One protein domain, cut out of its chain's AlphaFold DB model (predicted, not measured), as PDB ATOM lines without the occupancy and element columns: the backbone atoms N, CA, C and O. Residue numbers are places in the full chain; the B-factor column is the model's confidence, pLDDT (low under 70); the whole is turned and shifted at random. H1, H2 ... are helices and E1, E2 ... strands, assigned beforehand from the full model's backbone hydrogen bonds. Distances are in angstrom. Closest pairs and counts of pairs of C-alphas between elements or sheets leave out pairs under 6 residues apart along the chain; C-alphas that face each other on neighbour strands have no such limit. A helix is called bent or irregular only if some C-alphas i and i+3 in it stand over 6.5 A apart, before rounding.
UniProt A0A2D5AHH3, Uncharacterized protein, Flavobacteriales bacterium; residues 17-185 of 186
ATOM      1  N   TRP A  17      10.967 -26.457  14.676       93.75
ATOM      2  CA  TRP A  17      12.292 -26.518  15.281       93.75
ATOM      3  C   TRP A  17      12.619 -25.278  16.134       93.75
ATOM      4  O   TRP A  17      13.330 -25.428  17.121       93.75
ATOM      5  N   LEU A  18      12.070 -24.088  15.830       94.75
ATOM      6  CA  LEU A  18      12.239 -22.887  16.665       94.75
ATOM      7  C   LEU A  18      11.549 -23.042  18.018       94.75
ATOM      8  O   LEU A  18      12.105 -22.659  19.042       94.75
ATOM      9  N   VAL A  19      10.348 -23.624  18.023       95.94
ATOM     10  CA  VAL A  19       9.594 -23.869  19.256       95.94
ATOM     11  C   VAL A  19      10.307 -24.913  20.102       95.94
ATOM     12  O   VAL A  19      10.509 -24.687  21.291       95.94
ATOM     13  N   VAL A  20      10.757 -26.013  19.491       96.62
ATOM     14  CA  VAL A  20      11.528 -27.047  20.199       96.62
ATOM     15  C   VAL A  20      12.813 -26.456  20.778       96.62
ATOM     16  O   VAL A  20      13.079 -26.636  21.961       96.62
ATOM     17  N   LEU A  21      13.567 -25.682  19.992       96.31
ATOM     18  CA  LEU A  21      14.787 -25.026  20.464       96.31
ATOM     19  C   LEU A  21      14.505 -24.037  21.604       96.31
ATOM     20  O   LEU A  21      15.229 -24.024  22.596       96.31
ATOM     21  N   GLY A  22      13.432 -23.249  21.502       97.56
ATOM     22  CA  GLY A  22      12.987 -22.354  22.569       97.56
ATOM     23  C   GLY A  22      12.664 -23.103  23.864       97.56
ATOM     24  O   GLY A  22      13.105 -22.690  24.936       97.56
ATOM     25  N   VAL A  23      11.974 -24.247  23.768       97.62
ATOM     26  CA  VAL A  23      11.709 -25.137  24.911       97.62
ATOM     27  C   VAL A  23      13.010 -25.676  25.501       97.62
ATOM     28  O   VAL A  23      13.171 -25.637  26.717       97.62
ATOM     29  N   MET A  24      13.959 -26.127  24.678       98.00
ATOM     30  CA  MET A  24      15.250 -26.638  25.154       98.00
ATOM     31  C   MET A  24      16.057 -25.569  25.898       98.00
ATOM     32  O   MET A  24      16.616 -25.848  26.957       98.00
ATOM     33  N   LEU A  25      16.096 -24.340  25.378       96.56
ATOM     34  CA  LEU A  25      16.788 -23.219  26.019       96.56
ATOM     35  C   LEU A  25      16.107 -22.815  27.332       96.56
ATOM     36  O   LEU A  25      16.775 -22.683  28.355       96.56
ATOM     37  N   GLY A  26      14.778 -22.673  27.329       95.62
ATOM     38  CA  GLY A  26      14.009 -22.350  28.532       95.62
ATOM     39  C   GLY A  26      14.138 -23.426  29.614       95.62
ATOM     40  O   GLY A  26      14.371 -23.115  30.782       95.62
ATOM     41  N   PHE A  27      14.065 -24.698  29.220       96.12
ATOM     42  CA  PHE A  27      14.278 -25.826  30.121       96.12
ATOM     43  C   PHE A  27      15.715 -25.868  30.653       96.12
ATOM     44  O   PHE A  27      15.906 -26.071  31.850       96.12
ATOM     45  N   GLY A  28      16.719 -25.600  29.811       93.75
ATOM     46  CA  GLY A  28      18.121 -25.486  30.226       93.75
ATOM     47  C   GLY A  28      18.338 -24.407  31.292       93.75
ATOM     48  O   GLY A  28      19.018 -24.650  32.288       93.75
ATOM     49  N   LEU A  29      17.687 -23.246  31.157       91.25
ATOM     50  CA  LEU A  29      17.725 -22.192  32.178       91.25
ATOM     51  C   LEU A  29      17.091 -22.645  33.500       91.25
ATOM     52  O   LEU A  29      17.681 -22.457  34.565       91.25
ATOM     53  N   LEU A  30      15.909 -23.269  33.446       91.31
ATOM     54  CA  LEU A  30      15.232 -23.794  34.637       91.31
ATOM     55  C   LEU A  30      16.076 -24.869  35.338       91.31
ATOM     56  O   LEU A  30      16.210 -24.881  36.567       91.31
ATOM     57  N   GLN A  31      16.670 -25.760  34.554       92.94
ATOM     58  CA  GLN A  31      17.590 -26.776  35.030       92.94
ATOM     59  C   GLN A  31      18.798 -26.148  35.723       92.94
ATOM     60  O   GLN A  31      19.215 -26.636  36.776       92.94
ATOM     61  N   GLU A  32      19.400 -25.105  35.151       89.81
ATOM     62  CA  GLU A  32      20.593 -24.462  35.715       89.81
ATOM     63  C   GLU A  32      20.280 -23.827  37.069       89.81
ATOM     64  O   GLU A  32      20.973 -24.076  38.058       89.81
ATOM     65  N   GLN A  33      19.150 -23.126  37.156       88.19
ATOM     66  CA  GLN A  33      18.639 -22.576  38.412       88.19
ATOM     67  C   GLN A  33      18.416 -23.664  39.470       88.19
ATOM     68  O   GLN A  33      18.771 -23.491  40.638       88.19
ATOM     69  N   SER A  34      17.870 -24.810  39.063       90.12
ATOM     70  CA  SER A  34      17.620 -25.938  39.964       90.12
ATOM     71  C   SER A  34      18.929 -26.533  40.501       90.12
ATOM     72  O   SER A  34      19.069 -26.727  41.710       90.12
ATOM     73  N   LYS A  35      19.929 -26.752  39.633       89.44
ATOM     74  CA  LYS A  35      21.264 -27.233  40.040       89.44
ATOM     75  C   LYS A  35      21.945 -26.268  41.005       89.44
ATOM     76  O   LYS A  35      22.538 -26.708  41.992       89.44
ATOM     77  N   ILE A  36      21.870 -24.968  40.725       88.25
ATOM     78  CA  ILE A  36      22.428 -23.922  41.580       88.25
ATOM     79  C   ILE A  36      21.812 -23.993  42.981       88.25
ATOM     80  O   ILE A  36      22.552 -24.072  43.960       88.25
ATOM     81  N   LYS A  37      20.477 -24.031  43.084       89.62
ATOM     82  CA  LYS A  37      19.767 -24.060  44.372       89.62
ATOM     83  C   LYS A  37      20.119 -25.292  45.202       89.62
ATOM     84  O   LYS A  37      20.456 -25.146  46.374       89.62
ATOM     85  N   VAL A  38      20.104 -26.485  44.599       91.94
ATOM     86  CA  VAL A  38      20.433 -27.737  45.305       91.94
ATOM     87  C   VAL A  38      21.873 -27.718  45.823       91.94
ATOM     88  O   VAL A  38      22.115 -28.020  46.990       91.94
ATOM     89  N   ASN A  39      22.840 -27.327  44.985       90.69
ATOM     90  CA  ASN A  39      24.245 -27.261  45.400       90.69
ATOM     91  C   ASN A  39      24.490 -26.177  46.452       90.69
ATOM     92  O   ASN A  39      25.280 -26.383  47.370       90.69
ATOM     93  N   HIS A  40      23.825 -25.028  46.327       89.00
ATOM     94  CA  HIS A  40      23.919 -23.957  47.307       89.00
ATOM     95  C   HIS A  40      23.396 -24.414  48.671       89.00
ATOM     96  O   HIS A  40      24.088 -24.233  49.668       89.00
ATOM     97  N   TYR A  41      22.233 -25.070  48.702       91.81
ATOM     98  CA  TYR A  41      21.654 -25.605  49.930       91.81
ATOM     99  C   TYR A  41      22.546 -26.668  50.580       91.81
ATOM    100  O   TYR A  41      22.835 -26.566  51.767       91.81
ATOM    101  N   LEU A  42      23.060 -27.628  49.800       92.12
ATOM    102  CA  LEU A  42      24.025 -28.624  50.288       92.12
ATOM    103  C   LEU A  42      25.274 -27.968  50.884       92.12
ATOM    104  O   LEU A  42      25.693 -28.320  51.979       92.12
ATOM    105  N   ARG A  43      25.849 -26.980  50.193       90.81
ATOM    106  CA  ARG A  43      27.054 -26.287  50.661       90.81
ATOM    107  C   ARG A  43      26.816 -25.522  51.962       90.81
ATOM    108  O   ARG A  43      27.665 -25.555  52.845       90.81
ATOM    109  N   VAL A  44      25.700 -24.800  52.061       90.62
ATOM    110  CA  VAL A  44      25.355 -24.040  53.273       90.62
ATOM    111  C   VAL A  44      25.072 -24.993  54.428       90.62
ATOM    112  O   VAL A  44      25.601 -24.780  55.512       90.62
ATOM    113  N   GLY A  45      24.324 -26.069  54.184       91.19
ATOM    114  CA  GLY A  45      24.044 -27.065  55.210       91.19
ATOM    115  C   GLY A  45      25.283 -27.792  55.713       91.19
ATOM    116  O   GLY A  45      25.423 -27.972  56.915       91.19
ATOM    117  N   ASP A  46      26.226 -28.122  54.826       92.75
ATOM    118  CA  ASP A  46      27.517 -28.699  55.219       92.75
ATOM    119  C   ASP A  46      28.338 -27.725  56.078       92.75
ATOM    120  O   ASP A  46      28.939 -28.134  57.066       92.75
ATOM    121  N   ALA A  47      28.337 -26.432  55.738       90.81
ATOM    122  CA  ALA A  47      29.084 -25.416  56.479       90.81
ATOM    123  C   ALA A  47      28.474 -25.079  57.849       90.81
ATOM    124  O   ALA A  47      29.206 -24.732  58.769       90.81
ATOM    125  N   GLN A  48      27.147 -25.142  57.974       90.38
ATOM    126  CA  GLN A  48      26.424 -24.827  59.214       90.38
ATOM    127  C   GLN A  48      26.093 -26.069  60.043       90.38
ATOM    128  O   GLN A  48      25.583 -25.941  61.147       90.38
ATOM    129  N   GLN A  49      26.368 -27.260  59.508       89.56
ATOM    130  CA  GLN A  49      26.122 -28.556  60.142       89.56
ATOM    131  C   GLN A  49      24.673 -28.776  60.611       89.56
ATOM    132  O   GLN A  49      24.420 -29.636  61.444       89.56
ATOM    133  N   PHE A  50      23.699 -28.081  60.023       89.62
ATOM    134  CA  PHE A  50      22.293 -28.128  60.451       89.62
ATOM    135  C   PHE A  50      21.534 -29.390  59.994       89.62
ATOM    136  O   PHE A  50      20.317 -29.381  59.846       89.62
ATOM    137  N   TRP A  51      22.239 -30.463  59.620       91.69
ATOM    138  CA  TRP A  51      21.613 -31.654  59.033       91.69
ATOM    139  C   TRP A  51      20.816 -32.473  60.047       91.69
ATOM    140  O   TRP A  51      19.907 -33.196  59.636       91.69
ATOM    141  N   ASP A  52      21.149 -32.321  61.327       89.75
ATOM    142  CA  ASP A  52      20.459 -32.946  62.452       89.75
ATOM    143  C   ASP A  52      19.267 -32.105  62.946       89.75
ATOM    144  O   ASP A  52      18.441 -32.598  63.714       89.75
ATOM    145  N   ASP A  53      19.134 -30.866  62.460       90.81
ATOM    146  CA  ASP A  53      18.013 -29.989  62.787       90.81
ATOM    147  C   ASP A  53      16.733 -30.433  62.058       90.81
ATOM    148  O   ASP A  53      16.723 -30.850  60.887       90.81
ATOM    149  N   ASP A  54      15.594 -30.264  62.725       92.38
ATOM    150  CA  ASP A  54      14.291 -30.475  62.114       92.38
ATOM    151  C   ASP A  54      13.993 -29.422  61.026       92.38
ATOM    152  O   ASP A  54      14.590 -28.344  60.945       92.38
ATOM    153  N   ALA A  55      13.075 -29.759  60.115       91.56
ATOM    154  CA  ALA A  55      12.763 -28.915  58.959       91.56
ATOM    155  C   ALA A  55      12.288 -27.489  59.331       91.56
ATOM    156  O   ALA A  55      12.743 -26.543  58.678       91.56
ATOM    157  N   PRO A  56      11.430 -27.288  60.357       93.75
ATOM    158  CA  PRO A  56      11.078 -25.956  60.851       93.75
ATOM    159  C   PRO A  56      12.290 -25.123  61.273       93.75
ATOM    160  O   PRO A  56      12.454 -24.012  60.770       93.75
ATOM    161  N   THR A  57      13.177 -25.671  62.109       92.50
ATOM    162  CA  THR A  57      14.378 -24.966  62.586       92.50
ATOM    163  C   THR A  57      15.274 -24.549  61.425       92.50
ATOM    164  O   THR A  57      15.675 -23.385  61.331       92.50
ATOM    165  N   ARG A  58      15.496 -25.452  60.460       92.19
ATOM    166  CA  ARG A  58      16.250 -25.136  59.235       92.19
ATOM    167  C   ARG A  58      15.602 -24.041  58.398       92.19
ATOM    168  O   ARG A  58      16.315 -23.216  57.834       92.19
ATOM    169  N   THR A  59      14.275 -24.035  58.301       92.19
ATOM    170  CA  THR A  59      13.528 -23.019  57.546       92.19
ATOM    171  C   THR A  59      13.694 -21.648  58.196       92.19
ATOM    172  O   THR A  59      14.137 -20.708  57.541       92.19
ATOM    173  N   THR A  60      13.447 -21.550  59.506       92.31
ATOM    174  CA  THR A  60      13.608 -20.302  60.266       92.31
ATOM    175  C   THR A  60      15.038 -19.776  60.196       92.31
ATOM    176  O   THR A  60      15.250 -18.583  59.978       92.31
ATOM    177  N   TRP A  61      16.033 -20.658  60.330       91.69
ATOM    178  CA  TRP A  61      17.429 -20.259  60.198       91.69
ATOM    179  C   TRP A  61      17.739 -19.749  58.786       91.69
ATOM    180  O   TRP A  61      18.377 -18.703  58.649       91.69
ATOM    181  N   TRP A  62      17.276 -20.452  57.745       91.31
ATOM    182  CA  TRP A  62      17.522 -20.088  56.349       91.31
ATOM    183  C   TRP A  62      16.937 -18.717  56.014       91.31
ATOM    184  O   TRP A  62      17.631 -17.876  55.444       91.31
ATOM    185  N   ASP A  63      15.698 -18.453  56.417       89.56
ATOM    186  CA  ASP A  63      15.039 -17.176  56.142       89.56
ATOM    187  C   ASP A  63      15.754 -15.991  56.811       89.56
ATOM    188  O   ASP A  63      15.809 -14.897  56.243       89.56
ATOM    189  N   ALA A  64      16.360 -16.215  57.981       88.19
ATOM    190  CA  ALA A  64      17.092 -15.190  58.718       88.19
ATOM    191  C   ALA A  64      18.552 -15.010  58.256       88.19
ATOM    192  O   ALA A  64      19.052 -13.884  58.232       88.19
ATOM    193  N   HIS A  65      19.245 -16.093  57.883       88.06
ATOM    194  CA  HIS A  65      20.710 -16.099  57.759       88.06
ATOM    195  C   HIS A  65      21.248 -16.581  56.410       88.06
ATOM    196  O   HIS A  65      22.456 -16.473  56.180       88.06
ATOM    197  N   ALA A  66      20.412 -17.120  55.512       81.62
ATOM    198  CA  ALA A  66      20.915 -17.766  54.304       81.62
ATOM    199  C   ALA A  66      21.781 -16.811  53.466       81.62
ATOM    200  O   ALA A  66      21.335 -15.721  53.073       81.62
ATOM    201  N   PRO A  67      23.027 -17.214  53.157       79.94
ATOM    202  CA  PRO A  67      23.925 -16.373  52.401       79.94
ATOM    203  C   PRO A  67      23.399 -16.203  50.983       79.94
ATOM    204  O   PRO A  67      22.901 -17.126  50.344       79.94
ATOM    205  N   VAL A  68      23.569 -15.002  50.451       77.00
ATOM    206  CA  VAL A  68      23.150 -14.691  49.091       77.00
ATOM    207  C   VAL A  68      24.047 -15.435  48.094       77.00
ATOM    208  O   VAL A  68      25.218 -15.093  47.928       77.00
ATOM    209  N   GLY A  69      23.503 -16.428  47.389       66.62
ATOM    210  CA  GLY A  69      24.187 -17.079  46.275       66.62
ATOM    211  C   GLY A  69      24.253 -16.141  45.071       66.62
ATOM    212  O   GLY A  69      23.246 -15.940  44.394       66.62
ATOM    213  N   ARG A  70      25.419 -15.542  44.806       65.62
ATOM    214  CA  ARG A  70      25.656 -14.740  43.596       65.62
ATOM    215  C   ARG A  70      26.244 -15.621  42.497       65.62
ATOM    216  O   ARG A  70      27.315 -16.195  42.666       65.62
ATOM    217  N   HIS A  71      25.541 -15.696  41.378       65.06
ATOM    218  CA  HIS A  71      25.975 -16.331  40.138       65.06
ATOM    219  C   HIS A  71      26.007 -15.269  39.035       65.06
ATOM    220  O   HIS A  71      25.353 -14.236  39.175       65.06
ATOM    221  N   ASN A  72      26.746 -15.515  37.947       55.31
ATOM    222  CA  ASN A  72      27.082 -14.519  36.913       55.31
ATOM    223  C   ASN A  72      25.913 -13.627  36.442       55.31
ATOM    224  O   ASN A  72      26.143 -12.471  36.109       55.31
ATOM    225  N   PHE A  73      24.673 -14.128  36.456       55.62
ATOM    226  CA  PHE A  73      23.480 -13.375  36.044       55.62
ATOM    227  C   PHE A  73      22.307 -13.463  37.034       55.62
ATOM    228  O   PHE A  73      21.200 -13.040  36.711       55.62
ATOM    229  N   TYR A  74      22.500 -14.052  38.222       57.12
ATOM    230  CA  TYR A  74      21.397 -14.317  39.147       57.12
ATOM    231  C   TYR A  74      21.824 -14.263  40.611       57.12
ATOM    232  O   TYR A  74      22.909 -14.704  40.988       57.12
ATOM    233  N   VAL A  75      20.923 -13.763  41.449       63.56
ATOM    234  CA  VAL A  75      21.086 -13.706  42.897       63.56
ATOM    235  C   VAL A  75      20.019 -14.599  43.522       63.56
ATOM    236  O   VAL A  75      18.838 -14.272  43.481       63.56
ATOM    237  N   SER A  76      20.417 -15.733  44.098       63.22
ATOM    238  CA  SER A  76      19.490 -16.651  44.764       63.22
ATOM    239  C   SER A  76      19.615 -16.523  46.281       63.22
ATOM    240  O   SER A  76      20.630 -16.911  46.851       63.22
ATOM    241  N   ARG A  77      18.567 -16.006  46.936       65.88
ATOM    242  CA  ARG A  77      18.312 -16.207  48.382       65.88
ATOM    243  C   ARG A  77      17.359 -17.374  48.635       65.88
ATOM    244  O   ARG A  77      17.480 -18.091  49.621       65.88
ATOM    245  N   ALA A  78      16.409 -17.562  47.723       72.19
ATOM    246  CA  ALA A  78      15.342 -18.534  47.884       72.19
ATOM    247  C   ALA A  78      15.839 -19.964  47.635       72.19
ATOM    248  O   ALA A  78      16.463 -20.246  46.604       72.19
ATOM    249  N   THR A  79      15.486 -20.864  48.542       83.94
ATOM    250  CA  THR A  79      15.557 -22.316  48.352       83.94
ATOM    251  C   THR A  79      14.161 -22.871  48.042       83.94
ATOM    252  O   THR A  79      13.190 -22.117  47.983       83.94
ATOM    253  N   TRP A  80      14.045 -24.168  47.765       87.06
ATOM    254  CA  TRP A  80      12.741 -24.820  47.657       87.06
ATOM    255  C   TRP A  80      12.309 -25.340  49.030       87.06
ATOM    256  O   TRP A  80      13.129 -25.987  49.684       87.06
ATOM    257  N   PRO A  81      11.039 -25.149  49.446       88.81
ATOM    258  CA  PRO A  81      10.560 -25.604  50.755       88.81
ATOM    259  C   PRO A  81      10.833 -27.090  51.019       88.81
ATOM    260  O   PRO A  81      11.184 -27.481  52.129       88.81
ATOM    261  N   LEU A  82      10.764 -27.913  49.966       90.94
ATOM    262  CA  LEU A  82      11.066 -29.341  50.029       90.94
ATOM    263  C   LEU A  82      12.475 -29.629  50.580       90.94
ATOM    264  O   LEU A  82      12.649 -30.617  51.284       90.94
ATOM    265  N   PHE A  83      13.478 -28.786  50.309       92.88
ATOM    266  CA  PHE A  83      14.863 -29.056  50.719       92.88
ATOM    267  C   PHE A  83      15.034 -29.056  52.236       92.88
ATOM    268  O   PHE A  83      15.863 -29.807  52.745       92.88
ATOM    269  N   HIS A  84      14.217 -28.289  52.961       93.31
ATOM    270  CA  HIS A  84      14.214 -28.307  54.423       93.31
ATOM    271  C   HIS A  84      13.722 -29.634  54.990       93.31
ATOM    272  O   HIS A  84      14.143 -30.017  56.069       93.31
ATOM    273  N   SER A  85      12.876 -30.370  54.265       92.62
ATOM    274  CA  SER A  85      12.378 -31.675  54.715       92.62
ATOM    275  C   SER A  85      13.328 -32.839  54.419       92.62
ATOM    276  O   SER A  85      13.183 -33.911  55.001       92.62
ATOM    277  N   LEU A  86      14.309 -32.641  53.533       93.50
ATOM    278  CA  LEU A  86      15.249 -33.682  53.126       93.50
ATOM    279  C   LEU A  86      16.489 -33.657  54.018       93.50
ATOM    280  O   LEU A  86      17.050 -32.595  54.294       93.50
ATOM    281  N   ASN A  87      16.957 -34.826  54.444       93.81
ATOM    282  CA  ASN A  87      18.289 -34.941  55.033       93.81
ATOM    283  C   ASN A  87      19.378 -34.844  53.943       93.81
ATOM    284  O   ASN A  87      19.096 -34.818  52.738       93.81
ATOM    285  N   ARG A  88      20.647 -34.809  54.361       93.81
ATOM    286  CA  ARG A  88      21.781 -34.649  53.440       93.81
ATOM    287  C   ARG A  88      21.824 -35.723  52.349       93.81
ATOM    288  O   ARG A  88      21.991 -35.393  51.175       93.81
ATOM    289  N   SER A  89      21.685 -37.001  52.711       93.38
ATOM    290  CA  SER A  89      21.797 -38.111  51.754       93.38
ATOM    291  C   SER A  89      20.630 -38.128  50.766       93.38
ATOM    292  O   SER A  89      20.847 -38.316  49.570       93.38
ATOM    293  N   GLN A  90      19.414 -37.830  51.230       94.81
ATOM    294  CA  GLN A  90      18.232 -37.665  50.386       94.81
ATOM    295  C   GLN A  90      18.393 -36.506  49.404       94.81
ATOM    296  O   GLN A  90      18.034 -36.643  48.237       94.81
ATOM    297  N   LEU A  91      18.964 -35.378  49.831       94.25
ATOM    298  CA  LEU A  91      19.179 -34.235  48.946       94.25
ATOM    299  C   LEU A  91      20.286 -34.499  47.910       94.25
ATOM    300  O   LEU A  91      20.176 -34.073  46.759       94.25
ATOM    301  N   VAL A  92      21.327 -35.254  48.277       92.94
ATOM    302  CA  VAL A  92      22.331 -35.755  47.323       92.94
ATOM    303  C   VAL A  92      21.693 -36.719  46.318       92.94
ATOM    304  O   VAL A  92      21.916 -36.577  45.116       92.94
ATOM    305  N   ALA A  93      20.856 -37.655  46.772       93.44
ATOM    306  CA  ALA A  93      20.114 -38.548  45.884       93.44
ATOM    307  C   ALA A  93      19.180 -37.761  44.951       93.44
ATOM    308  O   ALA A  93      19.163 -38.009  43.747       93.44
ATOM    309  N   PHE A  94      18.480 -36.751  45.471       93.12
ATOM    310  CA  PHE A  94      17.645 -35.842  44.689       93.12
ATOM    311  C   PHE A  94      18.452 -35.106  43.613       93.12
ATOM    312  O   PHE A  94      18.027 -35.048  42.463       93.12
ATOM    313  N   LYS A  95      19.646 -34.593  43.943       92.38
ATOM    314  CA  LYS A  95      20.553 -33.939  42.984       92.38
ATOM    315  C   LYS A  95      20.906 -34.855  41.808       92.38
ATOM    316  O   LYS A  95      20.852 -34.431  40.648       92.38
ATOM    317  N   TRP A  96      21.296 -36.093  42.101       90.94
ATOM    318  CA  TRP A  96      21.666 -37.066  41.074       90.94
ATOM    319  C   TRP A  96      20.449 -37.544  40.278       90.94
ATOM    320  O   TRP A  96      20.515 -37.590  39.052       90.94
ATOM    321  N   GLY A  97      19.317 -37.784  40.944       93.00
ATOM    322  CA  GLY A  97      18.046 -38.121  40.301       93.00
ATOM    323  C   GLY A  97      17.557 -37.021  39.357       93.00
ATOM    324  O   GLY A  97      17.201 -37.307  38.216       93.00
ATOM    325  N   LEU A  98      17.633 -35.755  39.775       92.88
ATOM    326  CA  LEU A  98      17.328 -34.601  38.927       92.88
ATOM    327  C   LEU A  98      18.252 -34.553  37.704       92.88
ATOM    328  O   LEU A  98      17.794 -34.282  36.599       92.88
ATOM    329  N   SER A  99      19.541 -34.849  37.882       92.06
ATOM    330  CA  SER A  99      20.504 -34.876  36.775       92.06
ATOM    331  C   SER A  99      20.179 -35.992  35.771       92.06
ATOM    332  O   SER A  99      20.189 -35.750  34.566       92.06
ATOM    333  N   ALA A 100      19.821 -37.188  36.242       92.69
ATOM    334  CA  ALA A 100      19.383 -38.282  35.374       92.69
ATOM    335  C   ALA A 100      18.075 -37.945  34.630       92.69
ATOM    336  O   ALA A 100      17.976 -38.159  33.423       92.69
ATOM    337  N   ALA A 101      17.097 -37.352  35.321       95.69
ATOM    338  CA  ALA A 101      15.828 -36.941  34.722       95.69
ATOM    339  C   ALA A 101      16.020 -35.868  33.638       95.69
ATOM    340  O   ALA A 101      15.473 -35.986  32.544       95.69
ATOM    341  N   VAL A 102      16.841 -34.849  33.909       95.50
ATOM    342  CA  VAL A 102      17.200 -33.812  32.931       95.50
ATOM    343  C   VAL A 102      17.859 -34.424  31.699       95.50
ATOM    344  O   VAL A 102      17.506 -34.046  30.586       95.50
ATOM    345  N   LEU A 103      18.795 -35.361  31.883       95.44
ATOM    346  CA  LEU A 103      19.477 -36.030  30.775       95.44
ATOM    347  C   LEU A 103      18.480 -36.759  29.863       95.44
ATOM    348  O   LEU A 103      18.543 -36.621  28.644       95.44
ATOM    349  N   LEU A 104      17.522 -37.482  30.450       96.94
ATOM    350  CA  LEU A 104      16.469 -38.163  29.696       96.94
ATOM    351  C   LEU A 104      15.569 -37.171  28.944       96.94
ATOM    352  O   LEU A 104      15.247 -37.392  27.777       96.94
ATOM    353  N   ILE A 105      15.177 -36.072  29.594       97.81
ATOM    354  CA  ILE A 105      14.355 -35.029  28.968       97.81
ATOM    355  C   ILE A 105      15.097 -34.402  27.783       97.81
ATOM    356  O   ILE A 105      14.508 -34.269  26.712       97.81
ATOM    357  N   PHE A 106      16.381 -34.067  27.934       97.75
ATOM    358  CA  PHE A 106      17.180 -33.521  26.834       97.75
ATOM    359  C   PHE A 106      17.332 -34.507  25.680       97.75
ATOM    360  O   PHE A 106      17.148 -34.100  24.539       97.75
ATOM    361  N   PHE A 107      17.524 -35.798  25.955       98.12
ATOM    362  CA  PHE A 107      17.545 -36.814  24.902       98.12
ATOM    363  C   PHE A 107      16.234 -36.843  24.100       98.12
ATOM    364  O   PHE A 107      16.245 -36.869  22.867       98.12
ATOM    365  N   VAL A 108      15.087 -36.784  24.783       98.31
ATOM    366  CA  VAL A 108      13.773 -36.727  24.122       98.31
ATOM    367  C   VAL A 108      13.620 -35.443  23.303       98.31
ATOM    368  O   VAL A 108      13.153 -35.497  22.161       98.31
ATOM    369  N   LEU A 109      14.028 -34.294  23.849       98.25
ATOM    370  CA  LEU A 109      13.982 -33.011  23.147       98.25
ATOM    371  C   LEU A 109      14.918 -32.977  21.934       98.25
ATOM    372  O   LEU A 109      14.533 -32.451  20.894       98.25
ATOM    373  N   ASP A 110      16.097 -33.586  22.023       98.12
ATOM    374  CA  ASP A 110      17.045 -33.726  20.920       98.12
ATOM    375  C   ASP A 110      16.452 -34.567  19.781       98.12
ATOM    376  O   ASP A 110      16.491 -34.167  18.615       98.12
ATOM    377  N   VAL A 111      15.833 -35.710  20.099       97.94
ATOM    378  CA  VAL A 111      15.122 -36.534  19.108       97.94
ATOM    379  C   VAL A 111      13.969 -35.750  18.477       97.94
ATOM    380  O   VAL A 111      13.768 -35.804  17.258       97.94
ATOM    381  N   LEU A 112      13.213 -34.998  19.281       97.56
ATOM    382  CA  LEU A 112      12.140 -34.136  18.793       97.56
ATOM    383  C   LEU A 112      12.681 -33.030  17.875       97.56
ATOM    384  O   LEU A 112      12.072 -32.749  16.843       97.56
ATOM    385  N   PHE A 113      13.840 -32.454  18.195       97.31
ATOM    386  CA  PHE A 113      14.504 -31.441  17.379       97.31
ATOM    387  C   PHE A 113      14.942 -32.004  16.023       97.31
ATOM    388  O   PHE A 113      14.673 -31.390  14.990       97.31
ATOM    389  N   LEU A 114      15.521 -33.210  15.978       95.88
ATOM    390  CA  LEU A 114      15.864 -33.877  14.712       95.88
ATOM    391  C   LEU A 114      14.628 -34.134  13.838       95.88
ATOM    392  O   LEU A 114      14.649 -33.907  12.626       95.88
ATOM    393  N   ARG A 115      13.511 -34.546  14.450       94.50
ATOM    394  CA  ARG A 115      12.230 -34.697  13.741       94.50
ATOM    395  C   ARG A 115      11.709 -33.358  13.218       94.50
ATOM    396  O   ARG A 115      11.279 -33.279  12.070       94.50
ATOM    397  N   ALA A 116      11.774 -32.303  14.030       93.69
ATOM    398  CA  ALA A 116      11.290 -30.969  13.675       93.69
ATOM    399  C   ALA A 116      12.137 -30.290  12.584       93.69
ATOM    400  O   ALA A 116      11.609 -29.537  11.766       93.69
ATOM    401  N   THR A 117      13.438 -30.577  12.540       92.44
ATOM    402  CA  THR A 117      14.358 -30.089  11.500       92.44
ATOM    403  C   THR A 117      14.288 -30.900  10.203       92.44
ATOM    404  O   THR A 117      14.749 -30.422   9.169       92.44
ATOM    405  N   GLY A 118      13.627 -32.064  10.223       90.69
ATOM    406  CA  GLY A 118      13.374 -32.896   9.045       90.69
ATOM    407  C   GLY A 118      14.467 -33.920   8.749       90.69
ATOM    408  O   GLY A 118      14.569 -34.354   7.606       90.69
ATOM    409  N   VAL A 119      15.264 -34.294   9.754       92.38
ATOM    410  CA  VAL A 119      16.351 -35.284   9.641       92.38
ATOM    411  C   VAL A 119      16.241 -36.412  10.690       92.38
ATOM    412  O   VAL A 119      17.209 -36.696  11.407       92.38
ATOM    413  N   PRO A 120      15.067 -37.062  10.849       94.06
ATOM    414  CA  PRO A 120      14.871 -38.121  11.845       94.06
ATOM    415  C   PRO A 120      15.804 -39.326  11.652       94.06
ATOM    416  O   PRO A 120      16.125 -40.018  12.614       94.06
ATOM    417  N   GLU A 121      16.281 -39.566  10.433       94.25
ATOM    418  CA  GLU A 121      17.241 -40.618  10.105       94.25
ATOM    419  C   GLU A 121      18.600 -40.445  10.800       94.25
ATOM    420  O   GLU A 121      19.388 -41.386  10.843       94.25
ATOM    421  N   ARG A 122      18.881 -39.267  11.378       94.81
ATOM    422  CA  ARG A 122      20.129 -38.987  12.104       94.81
ATOM    423  C   ARG A 122      20.093 -39.356  13.589       94.81
ATOM    424  O   ARG A 122      21.102 -39.189  14.270       94.81
ATOM    425  N   VAL A 123      18.984 -39.890  14.100       97.12
ATOM    426  CA  VAL A 123      18.885 -40.363  15.495       97.12
ATOM    427  C   VAL A 123      20.000 -41.354  15.885       97.12
ATOM    428  O   VAL A 123      20.524 -41.208  16.986       97.12
ATOM    429  N   PRO A 124      20.456 -42.300  15.036       97.31
ATOM    430  CA  PRO A 124      21.584 -43.168  15.387       97.31
ATOM    431  C   PRO A 124      22.877 -42.402  15.712       97.31
ATOM    432  O   PRO A 124      23.602 -42.785  16.628       97.31
ATOM    433  N   TRP A 125      23.141 -41.283  15.027       96.56
ATOM    434  CA  TRP A 125      24.292 -40.422  15.324       96.56
ATOM    435  C   TRP A 125      24.146 -39.708  16.665       96.56
ATOM    436  O   TRP A 125      25.114 -39.598  17.411       96.56
ATOM    437  N   LEU A 126      22.929 -39.272  16.998       97.62
ATOM    438  CA  LEU A 126      22.628 -38.717  18.314       97.62
ATOM    439  C   LEU A 126      22.867 -39.756  19.417       97.62
ATOM    440  O   LEU A 126      23.533 -39.460  20.402       97.62
ATOM    441  N   VAL A 127      22.379 -40.986  19.234       97.62
ATOM    442  CA  VAL A 127      22.609 -42.086  20.185       97.62
ATOM    443  C   VAL A 127      24.104 -42.350  20.362       97.62
ATOM    444  O   VAL A 127      24.563 -42.476  21.494       97.62
ATOM    445  N   LEU A 128      24.882 -42.365  19.275       96.81
ATOM    446  CA  LEU A 128      26.336 -42.536  19.345       96.81
ATOM    447  C   LEU A 128      27.013 -41.432  20.173       96.81
ATOM    448  O   LEU A 128      27.899 -41.726  20.976       96.81
ATOM    449  N   ILE A 129      26.582 -40.177  20.023       96.19
ATOM    450  CA  ILE A 129      27.079 -39.057  20.835       96.19
ATOM    451  C   ILE A 129      26.752 -39.276  22.316       96.19
ATOM    452  O   ILE A 129      27.636 -39.148  23.156       96.19
ATOM    453  N   TYR A 130      25.516 -39.660  22.641       96.00
ATOM    454  CA  TYR A 130      25.104 -39.913  24.026       96.00
ATOM    455  C   TYR A 130      25.884 -41.064  24.666       96.00
ATOM    456  O   TYR A 130      26.331 -40.945  25.804       96.00
ATOM    457  N   VAL A 131      26.086 -42.161  23.936       94.69
ATOM    458  CA  VAL A 131      26.851 -43.310  24.432       94.69
ATOM    459  C   VAL A 131      28.313 -42.929  24.653       94.69
ATOM    460  O   VAL A 131      28.854 -43.199  25.721       94.69
ATOM    461  N   THR A 132      28.950 -42.268  23.684       93.75
ATOM    462  CA  THR A 132      30.379 -41.925  23.785       93.75
ATOM    463  C   THR A 132      30.649 -40.857  24.846       93.75
ATOM    464  O   THR A 132      31.555 -41.030  25.657       93.75
ATOM    465  N   ALA A 133      29.827 -39.806  24.926       92.00
ATOM    466  CA  ALA A 133      29.918 -38.795  25.981       92.00
ATOM    467  C   ALA A 133      29.492 -39.330  27.365       92.00
ATOM    468  O   ALA A 133      29.908 -38.794  28.392       92.00
ATOM    469  N   GLY A 134      28.707 -40.413  27.410       88.12
ATOM    470  CA  GLY A 134      28.338 -41.114  28.638       88.12
ATOM    471  C   GLY A 134      29.471 -41.944  29.254       88.12
ATOM    472  O   GLY A 134      29.456 -42.174  30.461       88.12
ATOM    473  N   ILE A 135      30.485 -42.353  28.478       87.38
ATOM    474  CA  ILE A 135      31.619 -43.151  28.983       87.38
ATOM    475  C   ILE A 135      32.368 -42.412  30.111       87.38
ATOM    476  O   ILE A 135      32.506 -42.986  31.195       87.38
ATOM    477  N   PRO A 136      32.784 -41.137  29.943       84.31
ATOM    478  CA  PRO A 136      33.364 -40.356  31.037       84.31
ATOM    479  C   PRO A 136      32.473 -40.272  32.278       84.31
ATOM    480  O   PRO A 136      32.971 -40.332  33.403       84.31
ATOM    481  N   MET A 137      31.153 -40.189  32.085       81.25
ATOM    482  CA  MET A 137      30.195 -40.061  33.183       81.25
ATOM    483  C   MET A 137      30.106 -41.304  34.066       81.25
ATOM    484  O   MET A 137      29.873 -41.158  35.262       81.25
ATOM    485  N   VAL A 138      30.339 -42.509  33.537       72.81
ATOM    486  CA  VAL A 138      30.439 -43.727  34.367       72.81
ATOM    487  C   VAL A 138      31.586 -43.593  35.375       72.81
ATOM    488  O   VAL A 138      31.462 -44.002  36.528       72.81
ATOM    489  N   GLY A 139      32.674 -42.928  34.980       68.81
ATOM    490  CA  GLY A 139      33.794 -42.634  35.867       68.81
ATOM    491  C   GLY A 139      33.555 -41.498  36.873       68.81
ATOM    492  O   GLY A 139      34.381 -41.326  37.766       68.81
ATOM    493  N   LEU A 140      32.435 -40.754  36.820       70.06
ATOM    494  CA  LEU A 140      32.075 -39.803  37.896       70.06
ATOM    495  C   LEU A 140      31.867 -40.509  39.232       70.06
ATOM    496  O   LEU A 140      32.187 -39.940  40.268       70.06
ATOM    497  N   GLY A 141      31.361 -41.745  39.215       64.81
ATOM    498  CA  GLY A 141      31.197 -42.542  40.432       64.81
ATOM    499  C   GLY A 141      32.523 -42.923  41.097       64.81
ATOM    500  O   GLY A 141      32.525 -43.282  42.270       64.81
ATOM    501  N   PHE A 142      33.636 -42.825  40.363       71.62
ATOM    502  CA  PHE A 142      34.964 -43.265  40.793       71.62
ATOM    503  C   PHE A 142      35.999 -42.133  40.856       71.62
ATOM    504  O   PHE A 142      37.153 -42.405  41.172       71.62
ATOM    505  N   SER A 143      35.620 -40.887  40.549       75.56
ATOM    506  CA  SER A 143      36.538 -39.741  40.505       75.56
ATOM    507  C   SER A 143      36.182 -38.683  41.540       75.56
ATOM    508  O   SER A 143      35.010 -38.441  41.842       75.56
ATOM    509  N   SER A 144      37.209 -38.032  42.084       77.19
ATOM    510  CA  SER A 144      37.043 -36.982  43.088       77.19
ATOM    511  C   SER A 144      37.043 -35.585  42.459       77.19
ATOM    512  O   SER A 144      37.698 -35.356  41.434       77.19
ATOM    513  N   PRO A 145      36.360 -34.600  43.074       77.94
ATOM    514  CA  PRO A 145      36.486 -33.205  42.671       77.94
ATOM    515  C   PRO A 145      37.956 -32.757  42.646       77.94
ATOM    516  O   PRO A 145      38.661 -32.900  43.641       77.94
ATOM    517  N   GLY A 146      38.404 -32.199  41.518       77.94
ATOM    518  CA  GLY A 146      39.793 -31.761  41.302       77.94
ATOM    519  C   GLY A 146      40.587 -32.653  40.344       77.94
ATOM    520  O   GLY A 146      41.603 -32.217  39.809       77.94
ATOM    521  N   GLU A 147      40.101 -33.860  40.056       84.75
ATOM    522  CA  GLU A 147      40.719 -34.728  39.056       84.75
ATOM    523  C   GLU A 147      40.330 -34.316  37.623       84.75
ATOM    524  O   GLU A 147      39.175 -33.944  37.376       84.75
ATOM    525  N   PRO A 148      41.245 -34.447  36.640       86.06
ATOM    526  CA  PRO A 148      40.937 -34.169  35.236       86.06
ATOM    527  C   PRO A 148      39.728 -34.956  34.718       86.06
ATOM    528  O   PRO A 148      38.919 -34.430  33.954       86.06
ATOM    529  N   TRP A 149      39.569 -36.202  35.173       84.56
ATOM    530  CA  TRP A 149      38.457 -37.057  34.770       84.56
ATOM    531  C   TRP A 149      37.102 -36.544  35.275       84.56
ATOM    532  O   TRP A 149      36.125 -36.527  34.526       84.56
ATOM    533  N   TYR A 150      37.056 -36.055  36.517       85.12
ATOM    534  CA  TYR A 150      35.856 -35.451  37.091       85.12
ATOM    535  C   TYR A 150      35.431 -34.203  36.305       85.12
ATOM    536  O   TYR A 150      34.248 -34.030  36.002       85.12
ATOM    537  N   ALA A 151      36.393 -33.346  35.941       86.38
ATOM    538  CA  ALA A 151      36.129 -32.153  35.137       86.38
ATOM    539  C   ALA A 151      35.569 -32.519  33.753       86.38
ATOM    540  O   ALA A 151      34.501 -32.032  33.382       86.38
ATOM    541  N   LEU A 152      36.226 -33.448  33.047       89.44
ATOM    542  CA  LEU A 152      35.775 -33.939  31.744       89.44
ATOM    543  C   LEU A 152      34.342 -34.472  31.808       89.44
ATOM    544  O   LEU A 152      33.497 -34.115  30.991       89.44
ATOM    545  N   ALA A 153      34.048 -35.322  32.787       89.25
ATOM    546  CA  ALA A 153      32.737 -35.933  32.890       89.25
ATOM    547  C   ALA A 153      31.638 -34.928  33.271       89.25
ATOM    548  O   ALA A 153      30.504 -35.045  32.803       89.25
ATOM    549  N   ARG A 154      31.971 -33.900  34.062       88.31
ATOM    550  CA  ARG A 154      31.068 -32.776  34.342       88.31
ATOM    551  C   ARG A 154      30.747 -31.983  33.077       88.31
ATOM    552  O   ARG A 154      29.587 -31.621  32.873       88.31
ATOM    553  N   ASP A 155      31.746 -31.735  32.238       90.88
ATOM    554  CA  ASP A 155      31.576 -30.993  30.989       90.88
ATOM    555  C   ASP A 155      30.779 -31.808  29.961       90.88
ATOM    556  O   ASP A 155      29.870 -31.269  29.330       90.88
ATOM    557  N   MET A 156      31.018 -33.123  29.861       93.19
ATOM    558  CA  MET A 156      30.211 -34.025  29.026       93.19
ATOM    559  C   MET A 156      28.756 -34.106  29.497       93.19
ATOM    560  O   MET A 156      27.840 -34.052  28.680       93.19
ATOM    561  N   LEU A 157      28.517 -34.161  30.812       92.00
ATOM    562  CA  LEU A 157      27.165 -34.100  31.366       92.00
ATOM    563  C   LEU A 157      26.477 -32.771  31.024       92.00
ATOM    564  O   LEU A 157      25.311 -32.766  30.636       92.00
ATOM    565  N   GLY A 158      27.189 -31.647  31.141       92.56
ATOM    566  CA  GLY A 158      26.677 -30.337  30.731       92.56
ATOM    567  C   GLY A 158      26.345 -30.282  29.238       92.56
ATOM    568  O   GLY A 158      25.286 -29.786  28.863       92.56
ATOM    569  N   PHE A 159      27.207 -30.854  28.397       95.31
ATOM    570  CA  PHE A 159      26.993 -30.969  26.959       95.31
ATOM    571  C   PHE A 159      25.733 -31.780  26.622       95.31
ATOM    572  O   PHE A 159      24.899 -31.298  25.856       95.31
ATOM    573  N   LEU A 160      25.547 -32.958  27.228       95.56
ATOM    574  CA  LEU A 160      24.368 -33.804  26.995       95.56
ATOM    575  C   LEU A 160      23.064 -33.218  27.558       95.56
ATOM    576  O   LEU A 160      21.983 -33.592  27.125       95.56
ATOM    577  N   GLN A 161      23.143 -32.291  28.511       95.19
ATOM    578  CA  GLN A 161      21.990 -31.578  29.071       95.19
ATOM    579  C   GLN A 161      21.798 -30.203  28.417       95.19
ATOM    580  O   GLN A 161      21.425 -29.230  29.071       95.19
ATOM    581  N   SER A 162      22.100 -30.105  27.124       95.56
ATOM    582  CA  SER A 162      21.991 -28.876  26.346       95.56
ATOM    583  C   SER A 162      21.470 -29.179  24.938       95.56
ATOM    584  O   SER A 162      21.435 -30.339  24.543       95.56
ATOM    585  N   PRO A 163      21.109 -28.163  24.132       95.88
ATOM    586  CA  PRO A 163      20.745 -28.374  22.731       95.88
ATOM    587  C   PRO A 163      21.915 -28.765  21.818       95.88
ATOM    588  O   PRO A 163      21.708 -29.046  20.639       95.88
ATOM    589  N   LEU A 164      23.153 -28.731  22.317       96.12
ATOM    590  CA  LEU A 164      24.345 -28.910  21.493       96.12
ATOM    591  C   LEU A 164      24.410 -30.261  20.761       96.12
ATOM    592  O   LEU A 164      24.754 -30.230  19.578       96.12
ATOM    593  N   PRO A 165      24.065 -31.420  21.361       96.94
ATOM    594  CA  PRO A 165      24.160 -32.707  20.677       96.94
ATOM    595  C   PRO A 165      23.331 -32.747  19.389       96.94
ATOM    596  O   PRO A 165      23.864 -33.034  18.315       96.94
ATOM    597  N   SER A 166      22.043 -32.398  19.454       96.44
ATOM    598  CA  SER A 166      21.181 -32.405  18.265       96.44
ATOM    599  C   SER A 166      21.518 -31.289  17.276       96.44
ATOM    600  O   SER A 166      21.495 -31.521  16.064       96.44
ATOM    601  N   VAL A 167      21.913 -30.106  17.756       95.31
ATOM    602  CA  VAL A 167      22.387 -29.012  16.896       95.31
ATOM    603  C   VAL A 167      23.633 -29.434  16.111       95.31
ATOM    604  O   VAL A 167      23.683 -29.217  14.901       95.31
ATOM    605  N   MET A 168      24.605 -30.100  16.740       95.19
ATOM    606  CA  MET A 168      25.796 -30.615  16.055       95.19
ATOM    607  C   MET A 168      25.437 -31.643  14.979       95.19
ATOM    608  O   MET A 168      25.938 -31.554  13.857       95.19
ATOM    609  N   VAL A 169      24.521 -32.568  15.284       94.56
ATOM    610  CA  VAL A 169      24.035 -33.579  14.329       94.56
ATOM    611  C   VAL A 169      23.377 -32.940  13.099       94.56
ATOM    612  O   VAL A 169      23.466 -33.478  11.991       94.56
ATOM    613  N   VAL A 170      22.734 -31.781  13.254       92.81
ATOM    614  CA  VAL A 170      22.143 -31.027  12.139       92.81
ATOM    615  C   VAL A 170      23.208 -30.239  11.367       92.81
ATOM    616  O   VAL A 170      23.293 -30.372  10.142       92.81
ATOM    617  N   LEU A 171      24.020 -29.446  12.074       91.50
ATOM    618  CA  LEU A 171      24.921 -28.446  11.500       91.50
ATOM    619  C   LEU A 171      26.178 -29.038  10.860       91.50
ATOM    620  O   LEU A 171      26.534 -28.633   9.754       91.50
ATOM    621  N   VAL A 172      26.860 -29.979  11.521       89.88
ATOM    622  CA  VAL A 172      28.185 -30.456  11.078       89.88
ATOM    623  C   VAL A 172      28.138 -31.049   9.664       89.88
ATOM    624  O   VAL A 172      28.896 -30.582   8.811       89.88
ATOM    625  N   PRO A 173      27.222 -31.984   9.333       86.31
ATOM    626  CA  PRO A 173      27.147 -32.526   7.977       86.31
ATOM    627  C   PRO A 173      26.814 -31.460   6.930       86.31
ATOM    628  O   PRO A 173      27.266 -31.543   5.791       86.31
ATOM    629  N   TRP A 174      26.026 -30.449   7.305       85.38
ATOM    630  CA  TRP A 174      25.670 -29.361   6.403       85.38
ATOM    631  C   TRP A 174      26.865 -28.449   6.101       85.38
ATOM    632  O   TRP A 174      27.072 -28.089   4.942       85.38
ATOM    633  N   PHE A 175      27.678 -28.122   7.111       85.81
ATOM    634  CA  PHE A 175      28.915 -27.364   6.915       85.81
ATOM    635  C   PHE A 175      29.912 -28.140   6.049       85.81
ATOM    636  O   PHE A 175      30.394 -27.598   5.056       85.81
ATOM    637  N   LEU A 176      30.149 -29.422   6.355       86.12
ATOM    638  CA  LEU A 176      31.029 -30.297   5.566       86.12
ATOM    639  C   LEU A 176      30.589 -30.380   4.096       86.12
ATOM    640  O   LEU A 176      31.402 -30.219   3.190       86.12
ATOM    641  N   ALA A 177      29.287 -30.555   3.846       84.19
ATOM    642  CA  ALA A 177      28.750 -30.612   2.488       84.19
ATOM    643  C   ALA A 177      28.965 -29.310   1.697       84.19
ATOM    644  O   ALA A 177      29.089 -29.352   0.473       84.19
ATOM    645  N   ARG A 178      29.006 -28.153   2.372       81.31
ATOM    646  CA  ARG A 178      29.274 -26.864   1.724       81.31
ATOM    647  C   ARG A 178      30.750 -26.629   1.439       81.31
ATOM    648  O   ARG A 178      31.037 -26.129   0.359       81.31
ATOM    649  N   MET A 179      31.644 -27.013   2.349       82.69
ATOM    650  CA  MET A 179      33.094 -26.892   2.133       82.69
ATOM    651  C   MET A 179      33.554 -27.756   0.951       82.69
ATOM    652  O   MET A 179      34.186 -27.260   0.025       82.69
ATOM    653  N   ASN A 180      33.092 -29.006   0.882       79.38
ATOM    654  CA  ASN A 180      33.423 -29.882  -0.247       79.38
ATOM    655  C   ASN A 180      32.846 -29.359  -1.580       79.38
ATOM    656  O   ASN A 180      33.380 -29.620  -2.653       79.38
ATOM    657  N   ALA A 181      31.739 -28.608  -1.544       69.00
ATOM    658  CA  ALA A 181      31.136 -28.009  -2.736       69.00
ATOM    659  C   ALA A 181      31.829 -26.713  -3.205       69.00
ATOM    660  O   ALA A 181      31.504 -26.215  -4.292       69.00
ATOM    661  N   THR A 182      32.714 -26.127  -2.397       61.44
ATOM    662  CA  THR A 182      33.594 -25.019  -2.802       61.44
ATOM    663  C   THR A 182      34.883 -25.526  -3.443       61.44
ATOM    664  O   THR A 182      35.303 -24.939  -4.435       61.44
ATOM    665  N   ASP A 183      35.419 -26.662  -2.989       60.50
ATOM    666  CA  ASP A 183      36.684 -27.222  -3.492       60.50
ATOM    667  C   ASP A 183      36.592 -27.795  -4.919       60.50
ATOM    668  O   ASP A 183      37.596 -27.911  -5.606       60.50
ATOM    669  N   HIS A 184      35.390 -28.131  -5.400       57.41
ATOM    670  CA  HIS A 184      35.164 -28.640  -6.763       57.41
ATOM    671  C   HIS A 184      34.823 -27.555  -7.801       57.41
ATOM    672  O   HIS A 184      34.425 -27.880  -8.921       57.41
ATOM    673  N   VAL A 185      34.883 -26.274  -7.422       56.38
ATOM    674  CA  VAL A 185      34.607 -25.131  -8.317       56.38
ATOM    675  C   VAL A 185      35.839 -24.228  -8.499       56.38
ATOM    676  O   VAL A 185      35.800 -23.326  -9.332       56.38
TER     677      VAL A 185
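AT A GLANCE: This is residues 17 to 185 of the 186 residues of an uncharacterized protein of Flavobacteriales bacterium (UniProt A0A2D5AHH3). Two long helices, H1 and H4, lie side by side and run opposite ways; H5 folds back from the last residues of H4 in a narrow V, and H6 folds back along H5 to reach H4 again. Beyond this body residues 171 to 185, of which 171 to 183 belong to H7, stick out as a tail, while H2, H3 and the small hairpin of E1 and E2 lie toward the other end, the hairpin beside H1. The printed part has 169 residues, with seven named helices and two named strands in the order H1 H2 E1 E2 H3 H4 H5 H6 H7; the class is mostly helix and the sheet E1 - E2 is antiparallel. It is loose, with a radius of gyration of the C-alphas of 20.1 A, and spans 72 by 35 by 25 A.

IN THESE COORDINATES: Find C-alpha 17 at (12.292, -26.518, 15.281); from there H1 runs through residues 17 to 48, 46.2 A long. Next come H2, residues 55 to 65, E1, residues 69 to 71, E2, residues 74 to 76, and H3, residues 81 to 85. At C-alpha 88, (21.781, -34.649, 53.440), begins H4, residues 88 to 117, 42.8 A. H5, residues 120 to 142, 35.6 A, is irregular, with C-alphas 121 and 124 7.3 A apart, and has a kink of 27 degrees near residue 131. H6 holds residues 148 to 160. H7, residues 164 to 183, 27.9 A, ends at C-alpha 183, (36.684, -27.222, -3.492); it is only just irregular, with C-alphas 170 and 173 6.7 A apart, and has a kink of 29 degrees near residue 171.

HOW THE PARTS SIT: Look first at H4, the hub, which touches four helices. It touches H1 at a shallow tilt of 10 degrees, opposite ways, closest at the C-alphas of Trp 17 and Ala 116, 4.8 A. H4 and H5 form a helical hairpin and touch with residues 110 to 114 and 120 to 126 alone, closest at C-alphas 114 and 120, 5.2 A. H5 and H6 form another, closest at C-alphas 136 and 153, 4.8 A. H7 touches H4 at a steep tilt of 38 degrees, with its residues 165 to 170 alone, closest at C-alphas 110 and 166, 5.1 A. H2 touches H3, closest at C-alphas 55 and 84, 4.8 A. In E1 and E2, N 71 and O 74 are 2.8 A apart, within hydrogen-bond range. Every O i to N i+4 pair is within range in H1, H2, H4 and H6, against 12 of 19 in H5, 14 of 16 in H7 and 0 of 1 in H3, where 2 of 2 O i to N i+3 pairs are.

THE WHOLE: The farthest C-alphas, of Thr 57 and Val 185, are 73.7 A apart. The printed part has no cut and no long link. Confidence is under 70 at residues 69 to 77, 139, 141 and 181 to 185.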